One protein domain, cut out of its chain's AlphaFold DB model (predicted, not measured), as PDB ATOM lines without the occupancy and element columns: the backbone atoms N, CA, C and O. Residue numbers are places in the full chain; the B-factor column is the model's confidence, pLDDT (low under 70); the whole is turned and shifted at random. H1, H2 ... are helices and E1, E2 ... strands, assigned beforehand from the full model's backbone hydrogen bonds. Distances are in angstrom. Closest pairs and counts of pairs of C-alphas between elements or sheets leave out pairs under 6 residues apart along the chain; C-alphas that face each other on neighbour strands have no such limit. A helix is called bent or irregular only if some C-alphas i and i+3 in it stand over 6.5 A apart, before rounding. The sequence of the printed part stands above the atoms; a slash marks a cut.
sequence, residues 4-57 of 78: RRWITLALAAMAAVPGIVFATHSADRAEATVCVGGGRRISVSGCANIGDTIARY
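This is residues 4 to 57 of the 78 residues of an uncharacterized protein of Mycobacterium sp. ACS4054 (UniProt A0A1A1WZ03). A two-stranded hairpin, E1 and E2, forms one arm of a flat, three-armed shape with no compact core; from the hairpin's open end the long bent helix H1 sticks out one way, and a short tail ending in the small helix H2 goes another. The printed part has 54 residues with two named helices and two named strands, in the order H1, E1, E2, H2, and its class is mixed, helices and strands. The sheet has the order E1 - E2 and is antiparallel. The whole is extended, with a radius of gyration of the C-alphas of 19.6 A and spans of 60 by 37 by 9 A.

E1 is residues 31 to 36, 15.8 A long, and E2 is residues 40 to 45, 15.9 A long. H1, residues 4 to 25, was assigned as one helix by its hydrogen bonds, but is bent: C-alphas 15 and 18 are 6.9 A apart. Its arms are H1a, residues 4 to 15, 16.8 A, beginning at C-alpha 4 (301.529, 242.936, 422.712), and H1b, residues 18 to 25, 10.6 A. H2, residues 50 to 55, 8.5 A, ends at C-alpha 55 (291.014, 285.861, 452.458).

E1 and E2 are a hairpin, antiparallel at 154 degrees between directions. C-alphas 33 and 43 face each other at 4.9 A; N 34 and O 42 are within hydrogen-bond range at 3.2 A, as are N 44 and O 32 at 3.3 A. H1b is apart from E2 and from H2. H1a and H1b stand at a steep tilt of 35.1 degrees, only just past shallow. H1a is apart from E1, E2 and H2. In H1a, H1b and H2 every O i to N i+4 pair is within hydrogen-bond range.

The two C-alphas farthest apart, those of Arg 4 and Gly 38, are 61.4 A apart. Residues 4 to 27 and 50 to 57 stand free. The printed part has no cut, and its three links are tight. Mean pLDDT of the printed part is 70.6; residues 23 to 48 are under 70.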
ATOM      1  N   ARG A   4     302.383 242.256 423.699       81.00
ATOM      2  CA  ARG A   4     301.529 242.936 422.712       81.00
ATOM      3  C   ARG A   4     300.151 243.344 423.259       81.00
ATOM      4  O   ARG A   4     299.603 244.363 422.847       81.00
ATOM      5  N   ARG A   5     299.591 242.577 424.203       85.75
ATOM      6  CA  ARG A   5     298.339 242.925 424.901       85.75
ATOM      7  C   ARG A   5     298.543 244.074 425.894       85.75
ATOM      8  O   ARG A   5     297.673 244.920 426.027       85.75
ATOM      9  N   TRP A   6     299.707 244.145 426.536       83.19
ATOM     10  CA  TRP A   6     300.042 245.247 427.443       83.19
ATOM     11  C   TRP A   6     300.255 246.565 426.699       83.19
ATOM     12  O   TRP A   6     299.735 247.593 427.117       83.19
ATOM     13  N   ILE A   7     300.942 246.522 425.554       86.81
ATOM     14  CA  ILE A   7     301.159 247.706 424.709       86.81
ATOM     15  C   ILE A   7     299.824 248.266 424.196       86.81
ATOM     16  O   ILE A   7     299.601 249.471 424.231       86.81
ATOM     17  N   THR A   8     298.912 247.395 423.757       86.12
ATOM     18  CA  THR A   8     297.592 247.822 423.259       86.12
ATOM     19  C   THR A   8     296.719 248.431 424.356       86.12
ATOM     20  O   THR A   8     296.081 249.451 424.114       86.12
ATOM     21  N   LEU A   9     296.745 247.879 425.573       86.12
ATOM     22  CA  LEU A   9     296.059 248.468 426.729       86.12
ATOM     23  C   LEU A   9     296.646 249.829 427.125       86.12
ATOM     24  O   LEU A   9     295.891 250.761 427.391       86.12
ATOM     25  N   ALA A  10     297.974 249.969 427.120       85.50
ATOM     26  CA  ALA A  10     298.638 251.225 427.462       85.50
ATOM     27  C   ALA A  10     298.305 252.349 426.465       85.50
ATOM     28  O   ALA A  10     297.988 253.463 426.880       85.50
ATOM     29  N   LEU A  11     298.306 252.056 425.158       85.44
ATOM     30  CA  LEU A  11     297.887 253.031 424.146       85.44
ATOM     31  C   LEU A  11     296.407 253.410 424.285       85.44
ATOM     32  O   LEU A  11     296.072 254.587 424.169       85.44
ATOM     33  N   ALA A  12     295.528 252.440 424.557       85.69
ATOM     34  CA  ALA A  12     294.105 252.710 424.752       85.69
ATOM     35  C   ALA A  12     293.849 253.601 425.981       85.69
ATOM     36  O   ALA A  12     293.031 254.515 425.914       85.69
ATOM     37  N   ALA A  13     294.583 253.383 427.076       79.38
ATOM     38  CA  ALA A  13     294.495 254.217 428.273       79.38
ATOM     39  C   ALA A  13     294.970 255.657 428.007       79.38
ATOM     40  O   ALA A  13     294.309 256.612 428.410       79.38
ATOM     41  N   MET A  14     296.074 255.822 427.271       81.12
ATOM     42  CA  MET A  14     296.600 257.141 426.902       81.12
ATOM     43  C   MET A  14     295.667 257.919 425.965       81.12
ATOM     44  O   MET A  14     295.565 259.139 426.077       81.12
ATOM     45  N   ALA A  15     294.938 257.237 425.079       82.38
ATOM     46  CA  ALA A  15     293.987 257.881 424.171       82.38
ATOM     47  C   ALA A  15     292.813 258.571 424.899       82.38
ATOM     48  O   ALA A  15     292.237 259.517 424.366       82.38
ATOM     49  N   ALA A  16     292.477 258.141 426.121       73.12
ATOM     50  CA  ALA A  16     291.416 258.751 426.928       73.12
ATOM     51  C   ALA A  16     291.861 260.030 427.667       73.12
ATOM     52  O   ALA A  16     291.019 260.847 428.042       73.12
ATOM     53  N   VAL A  17     293.170 260.230 427.852       77.19
ATOM     54  CA  VAL A  17     293.746 261.354 428.610       77.19
ATOM     55  C   VAL A  17     293.298 262.727 428.093       77.19
ATOM     56  O   VAL A  17     292.823 263.512 428.914       77.19
ATOM     57  N   PRO A  18     293.371 263.057 426.787       77.25
ATOM     58  CA  PRO A  18     292.961 264.382 426.322       77.25
ATOM     59  C   PRO A  18     291.489 264.679 426.627       77.25
ATOM     60  O   PRO A  18     291.186 265.762 427.117       77.25
ATOM     61  N   GLY A  19     290.580 263.716 426.436       75.00
ATOM     62  CA  GLY A  19     289.156 263.899 426.743       75.00
ATOM     63  C   GLY A  19     288.897 264.200 428.223       75.00
ATOM     64  O   GLY A  19     288.087 265.068 428.544       75.00
ATOM     65  N   ILE A  20     289.637 263.541 429.119       73.00
ATOM     66  CA  ILE A  20     289.566 263.792 430.561       73.00
ATOM     67  C   ILE A  20     290.113 265.183 430.889       73.00
ATOM     68  O   ILE A  20     289.462 265.913 431.624       73.00
ATOM     69  N   VAL A  21     291.252 265.584 430.315       76.19
ATOM     70  CA  VAL A  21     291.861 266.906 430.552       76.19
ATOM     71  C   VAL A  21     290.946 268.045 430.095       76.19
ATOM     72  O   VAL A  21     290.789 269.025 430.818       76.19
ATOM     73  N   PHE A  22     290.293 267.919 428.935       73.81
ATOM     74  CA  PHE A  22     289.325 268.920 428.468       73.81
ATOM     75  C   PHE A  22     288.074 268.983 429.362       73.81
ATOM     76  O   PHE A  22     287.582 270.073 429.665       73.81
ATOM     77  N   ALA A  23     287.574 267.832 429.823       69.75
ATOM     78  CA  ALA A  23     286.419 267.774 430.715       69.75
ATOM     79  C   ALA A  23     286.728 268.322 432.123       69.75
ATOM     80  O   ALA A  23     285.926 269.071 432.677       69.75
ATOM     81  N   THR A  24     287.894 268.012 432.696       64.44
ATOM     82  CA  THR A  24     288.288 268.483 434.036       64.44
ATOM     83  C   THR A  24     288.685 269.952 434.055       64.44
ATOM     84  O   THR A  24     288.434 270.619 435.055       64.44
ATOM     85  N   HIS A  25     289.188 270.506 432.945       60.97
ATOM     86  CA  HIS A  25     289.361 271.958 432.793       60.97
ATOM     87  C   HIS A  25     288.052 272.735 433.000       60.97
ATOM     88  O   HIS A  25     288.067 273.903 433.386       60.97
ATOM     89  N   SER A  26     286.921 272.078 432.739       56.56
ATOM     90  CA  SER A  26     285.578 272.639 432.879       56.56
ATOM     91  C   SER A  26     284.945 272.326 434.240       56.56
ATOM     92  O   SER A  26     283.918 272.904 434.572       56.56
ATOM     93  N   ALA A  27     285.542 271.443 435.048       57.66
ATOM     94  CA  ALA A  27     284.979 271.028 436.335       57.66
ATOM     95  C   ALA A  27     285.014 272.140 437.403       57.66
ATOM     96  O   ALA A  27     284.256 272.079 438.365       57.66
ATOM     97  N   ASP A  28     285.838 273.174 437.205       54.78
ATOM     98  CA  ASP A  28     285.848 274.399 438.023       54.78
ATOM     99  C   ASP A  28     284.775 275.424 437.579       54.78
ATOM    100  O   ASP A  28     284.566 276.462 438.206       54.78
ATOM    101  N   ARG A  29     284.069 275.155 436.470       55.47
ATOM    102  CA  ARG A  29     283.082 276.060 435.870       55.47
ATOM    103  C   ARG A  29     281.674 275.524 436.115       55.47
ATOM    104  O   ARG A  29     281.091 274.845 435.278       55.47
ATOM    105  N   ALA A  30     281.097 275.869 437.265       57.34
ATOM    106  CA  ALA A  30     279.655 275.753 437.459       57.34
ATOM    107  C   ALA A  30     278.967 276.908 436.707       57.34
ATOM    108  O   ALA A  30     279.013 278.058 437.151       57.34
ATOM    109  N   GLU A  31     278.382 276.615 435.544       57.56
ATOM    110  CA  GLU A  31     277.564 277.562 434.783       57.56
ATOM    111  C   GLU A  31     276.081 277.293 435.064       57.56
ATOM    112  O   GLU A  31     275.545 276.240 434.719       57.56
ATOM    113  N   ALA A  32     275.411 278.249 435.709       56.34
ATOM    114  CA  ALA A  32     273.968 278.213 435.908       56.34
ATOM    115  C   ALA A  32     273.309 279.249 434.993       56.34
ATOM    116  O   ALA A  32     273.610 280.444 435.066       56.34
ATOM    117  N   THR A  33     272.392 278.794 434.140       62.34
ATOM    118  CA  THR A  33     271.553 279.678 433.323       62.34
ATOM    119  C   THR A  33     270.209 279.863 434.018       62.34
ATOM    120  O   THR A  33     269.460 278.908 434.211       62.34
ATOM    121  N   VAL A  34     269.899 281.094 434.429       60.34
ATOM    122  CA  VAL A  34     268.609 281.424 435.056       60.34
ATOM    123  C   VAL A  34     267.788 282.276 434.090       60.34
ATOM    124  O   VAL A  34     268.277 283.268 433.541       60.34
ATOM    125  N   CYS A  35     266.529 281.890 433.881       66.00
ATOM    126  CA  CYS A  35     265.558 282.674 433.124       66.00
ATOM    127  C   CYS A  35     264.778 283.575 434.087       66.00
ATOM    128  O   CYS A  35     263.985 283.084 434.887       66.00
ATOM    129  N   VAL A  36     264.969 284.892 433.991       56.56
ATOM    130  CA  VAL A  36     264.136 285.885 434.690       56.56
ATOM    131  C   VAL A  36     263.283 286.601 433.638       56.56
ATOM    132  O   VAL A  36     263.766 286.880 432.541       56.56
ATOM    133  N   GLY A  37     261.997 286.809 433.945       52.38
ATOM    134  CA  GLY A  37     260.911 287.155 433.012       52.38
ATOM    135  C   GLY A  37     261.269 288.085 431.841       52.38
ATOM    136  O   GLY A  37     261.947 289.096 432.009       52.38
ATOM    137  N   GLY A  38     260.775 287.739 430.646       60.12
ATOM    138  CA  GLY A  38     260.940 288.528 429.413       60.12
ATOM    139  C   GLY A  38     262.073 288.084 428.477       60.12
ATOM    140  O   GLY A  38     262.403 288.809 427.546       60.12
ATOM    141  N   GLY A  39     262.674 286.907 428.695       60.72
ATOM    142  CA  GLY A  39     263.653 286.315 427.770       60.72
ATOM    143  C   GLY A  39     265.112 286.710 428.013       60.72
ATOM    144  O   GLY A  39     265.982 286.360 427.215       60.72
ATOM    145  N   ARG A  40     265.420 287.403 429.117       63.66
ATOM    146  CA  ARG A  40     266.804 287.736 429.465       63.66
ATOM    147  C   ARG A  40     267.466 286.542 430.154       63.66
ATOM    148  O   ARG A  40     267.069 286.154 431.252       63.66
ATOM    149  N   ARG A  41     268.472 285.953 429.502       61.09
ATOM    150  CA  ARG A  41     269.334 284.931 430.111       61.09
ATOM    151  C   ARG A  41     270.403 285.616 430.948       61.09
ATOM    152  O   ARG A  41     271.121 286.471 430.434       61.09
ATOM    153  N   ILE A  42     270.508 285.228 432.210       62.16
ATOM    154  CA  ILE A  42     271.627 285.602 433.074       62.16
ATOM    155  C   ILE A  42     272.494 284.353 433.223       62.16
ATOM    156  O   ILE A  42     272.005 283.326 433.697       62.16
ATOM    157  N   SER A  43     273.744 284.429 432.762       58.06
ATOM    158  CA  SER A  43     274.757 283.406 433.037       58.06
ATOM    159  C   SER A  43     275.564 283.865 434.244       58.06
ATOM    160  O   SER A  43     276.092 284.980 434.257       58.06
ATOM    161  N   VAL A  44     275.606 283.029 435.278       59.00
ATOM    162  CA  VAL A  44     276.474 283.231 436.438       59.00
ATOM    163  C   VAL A  44     277.571 282.180 436.350       59.00
ATOM    164  O   VAL A  44     277.300 280.988 436.471       59.00
ATOM    165  N   SER A  45     278.807 282.622 436.114       61.97
ATOM    166  CA  SER A  45     279.981 281.753 436.134       61.97
ATOM    167  C   SER A  45     280.604 281.774 437.528       61.97
ATOM    168  O   SER A  45     281.132 282.804 437.950       61.97
ATOM    169  N   GLY A  46     280.565 280.647 438.234       61.31
ATOM    170  CA  GLY A  46     281.065 280.519 439.608       61.31
ATOM    171  C   GLY A  46     282.587 280.402 439.770       61.31
ATOM    172  O   GLY A  46     283.026 279.836 440.762       61.31
ATOM    173  N   CYS A  47     283.406 280.899 438.837       57.88
ATOM    174  CA  CYS A  47     284.869 280.717 438.877       57.88
ATOM    175  C   CYS A  47     285.568 281.757 439.748       57.88
ATOM    176  O   CYS A  47     286.394 282.538 439.273       57.88
ATOM    177  N   ALA A  48     285.199 281.786 441.022       65.75
ATOM    178  CA  ALA A  48     285.946 282.498 442.038       65.75
ATOM    179  C   ALA A  48     286.669 281.463 442.898       65.75
ATOM    180  O   ALA A  48     286.039 280.553 443.437       65.75
ATOM    181  N   ASN A  49     287.985 281.615 443.053       71.06
ATOM    182  CA  ASN A  49     288.715 280.862 444.058       71.06
ATOM    183  C   ASN A  49     288.103 281.202 445.427       71.06
ATOM    184  O   ASN A  49     288.102 282.357 445.867       71.06
ATOM    185  N   ILE A  50     287.537 280.189 446.084       74.12
ATOM    186  CA  ILE A  50     286.893 280.348 447.388       74.12
ATOM    187  C   ILE A  50     287.908 280.885 448.409       74.12
ATOM    188  O   ILE A  50     287.553 281.733 449.225       74.12
ATOM    189  N   GLY A  51     289.181 280.488 448.307       80.50
ATOM    190  CA  GLY A  51     290.272 280.991 449.141       80.50
ATOM    191  C   GLY A  51     290.460 282.505 449.036       80.50
ATOM    192  O   GLY A  51     290.524 283.169 450.065       80.50
ATOM    193  N   ASP A  52     290.435 283.072 447.827       78.56
ATOM    194  CA  ASP A  52     290.556 284.528 447.619       78.56
ATOM    195  C   ASP A  52     289.345 285.300 448.156       78.56
ATOM    196  O   ASP A  52     289.449 286.461 448.558       78.56
ATOM    197  N   THR A  53     288.177 284.659 448.168       80.19
ATOM    198  CA  THR A  53     286.962 285.250 448.738       80.19
ATOM    199  C   THR A  53     287.032 285.253 450.261       80.19
ATOM    200  O   THR A  53     286.732 286.270 450.885       80.19
ATOM    201  N   ILE A  54     287.470 284.143 450.861       82.31
ATOM    202  CA  ILE A  54     287.632 284.003 452.312       82.31
ATOM    203  C   ILE A  54     288.765 284.899 452.825       82.31
ATOM    204  O   ILE A  54     288.610 285.514 453.876       82.31
ATOM    205  N   ALA A  55     289.859 285.047 452.074       84.94
ATOM    206  CA  ALA A  55     291.014 285.861 452.458       84.94
ATOM    207  C   ALA A  55     290.656 287.327 452.758       84.94
ATOM    208  O   ALA A  55     291.303 287.953 453.589       84.94
ATOM    209  N   ARG A  56     289.592 287.868 452.147       82.56
ATOM    210  CA  ARG A  56     289.098 289.230 452.433       82.56
ATOM    211  C   ARG A  56     288.465 289.379 453.814       82.56
ATOM    212  O   ARG A  56     288.363 290.493 454.315       82.56
ATOM    213  N   TYR A  57     287.993 288.277 454.381       86.31
ATOM    214  CA  TYR A  57     287.362 288.228 455.697       86.31
ATOM    215  C   TYR A  57     288.283 287.616 456.752       86.31
ATOM    216  O   TYR A  57     287.951 287.651 457.935       86.31
TER     217      TYR A  57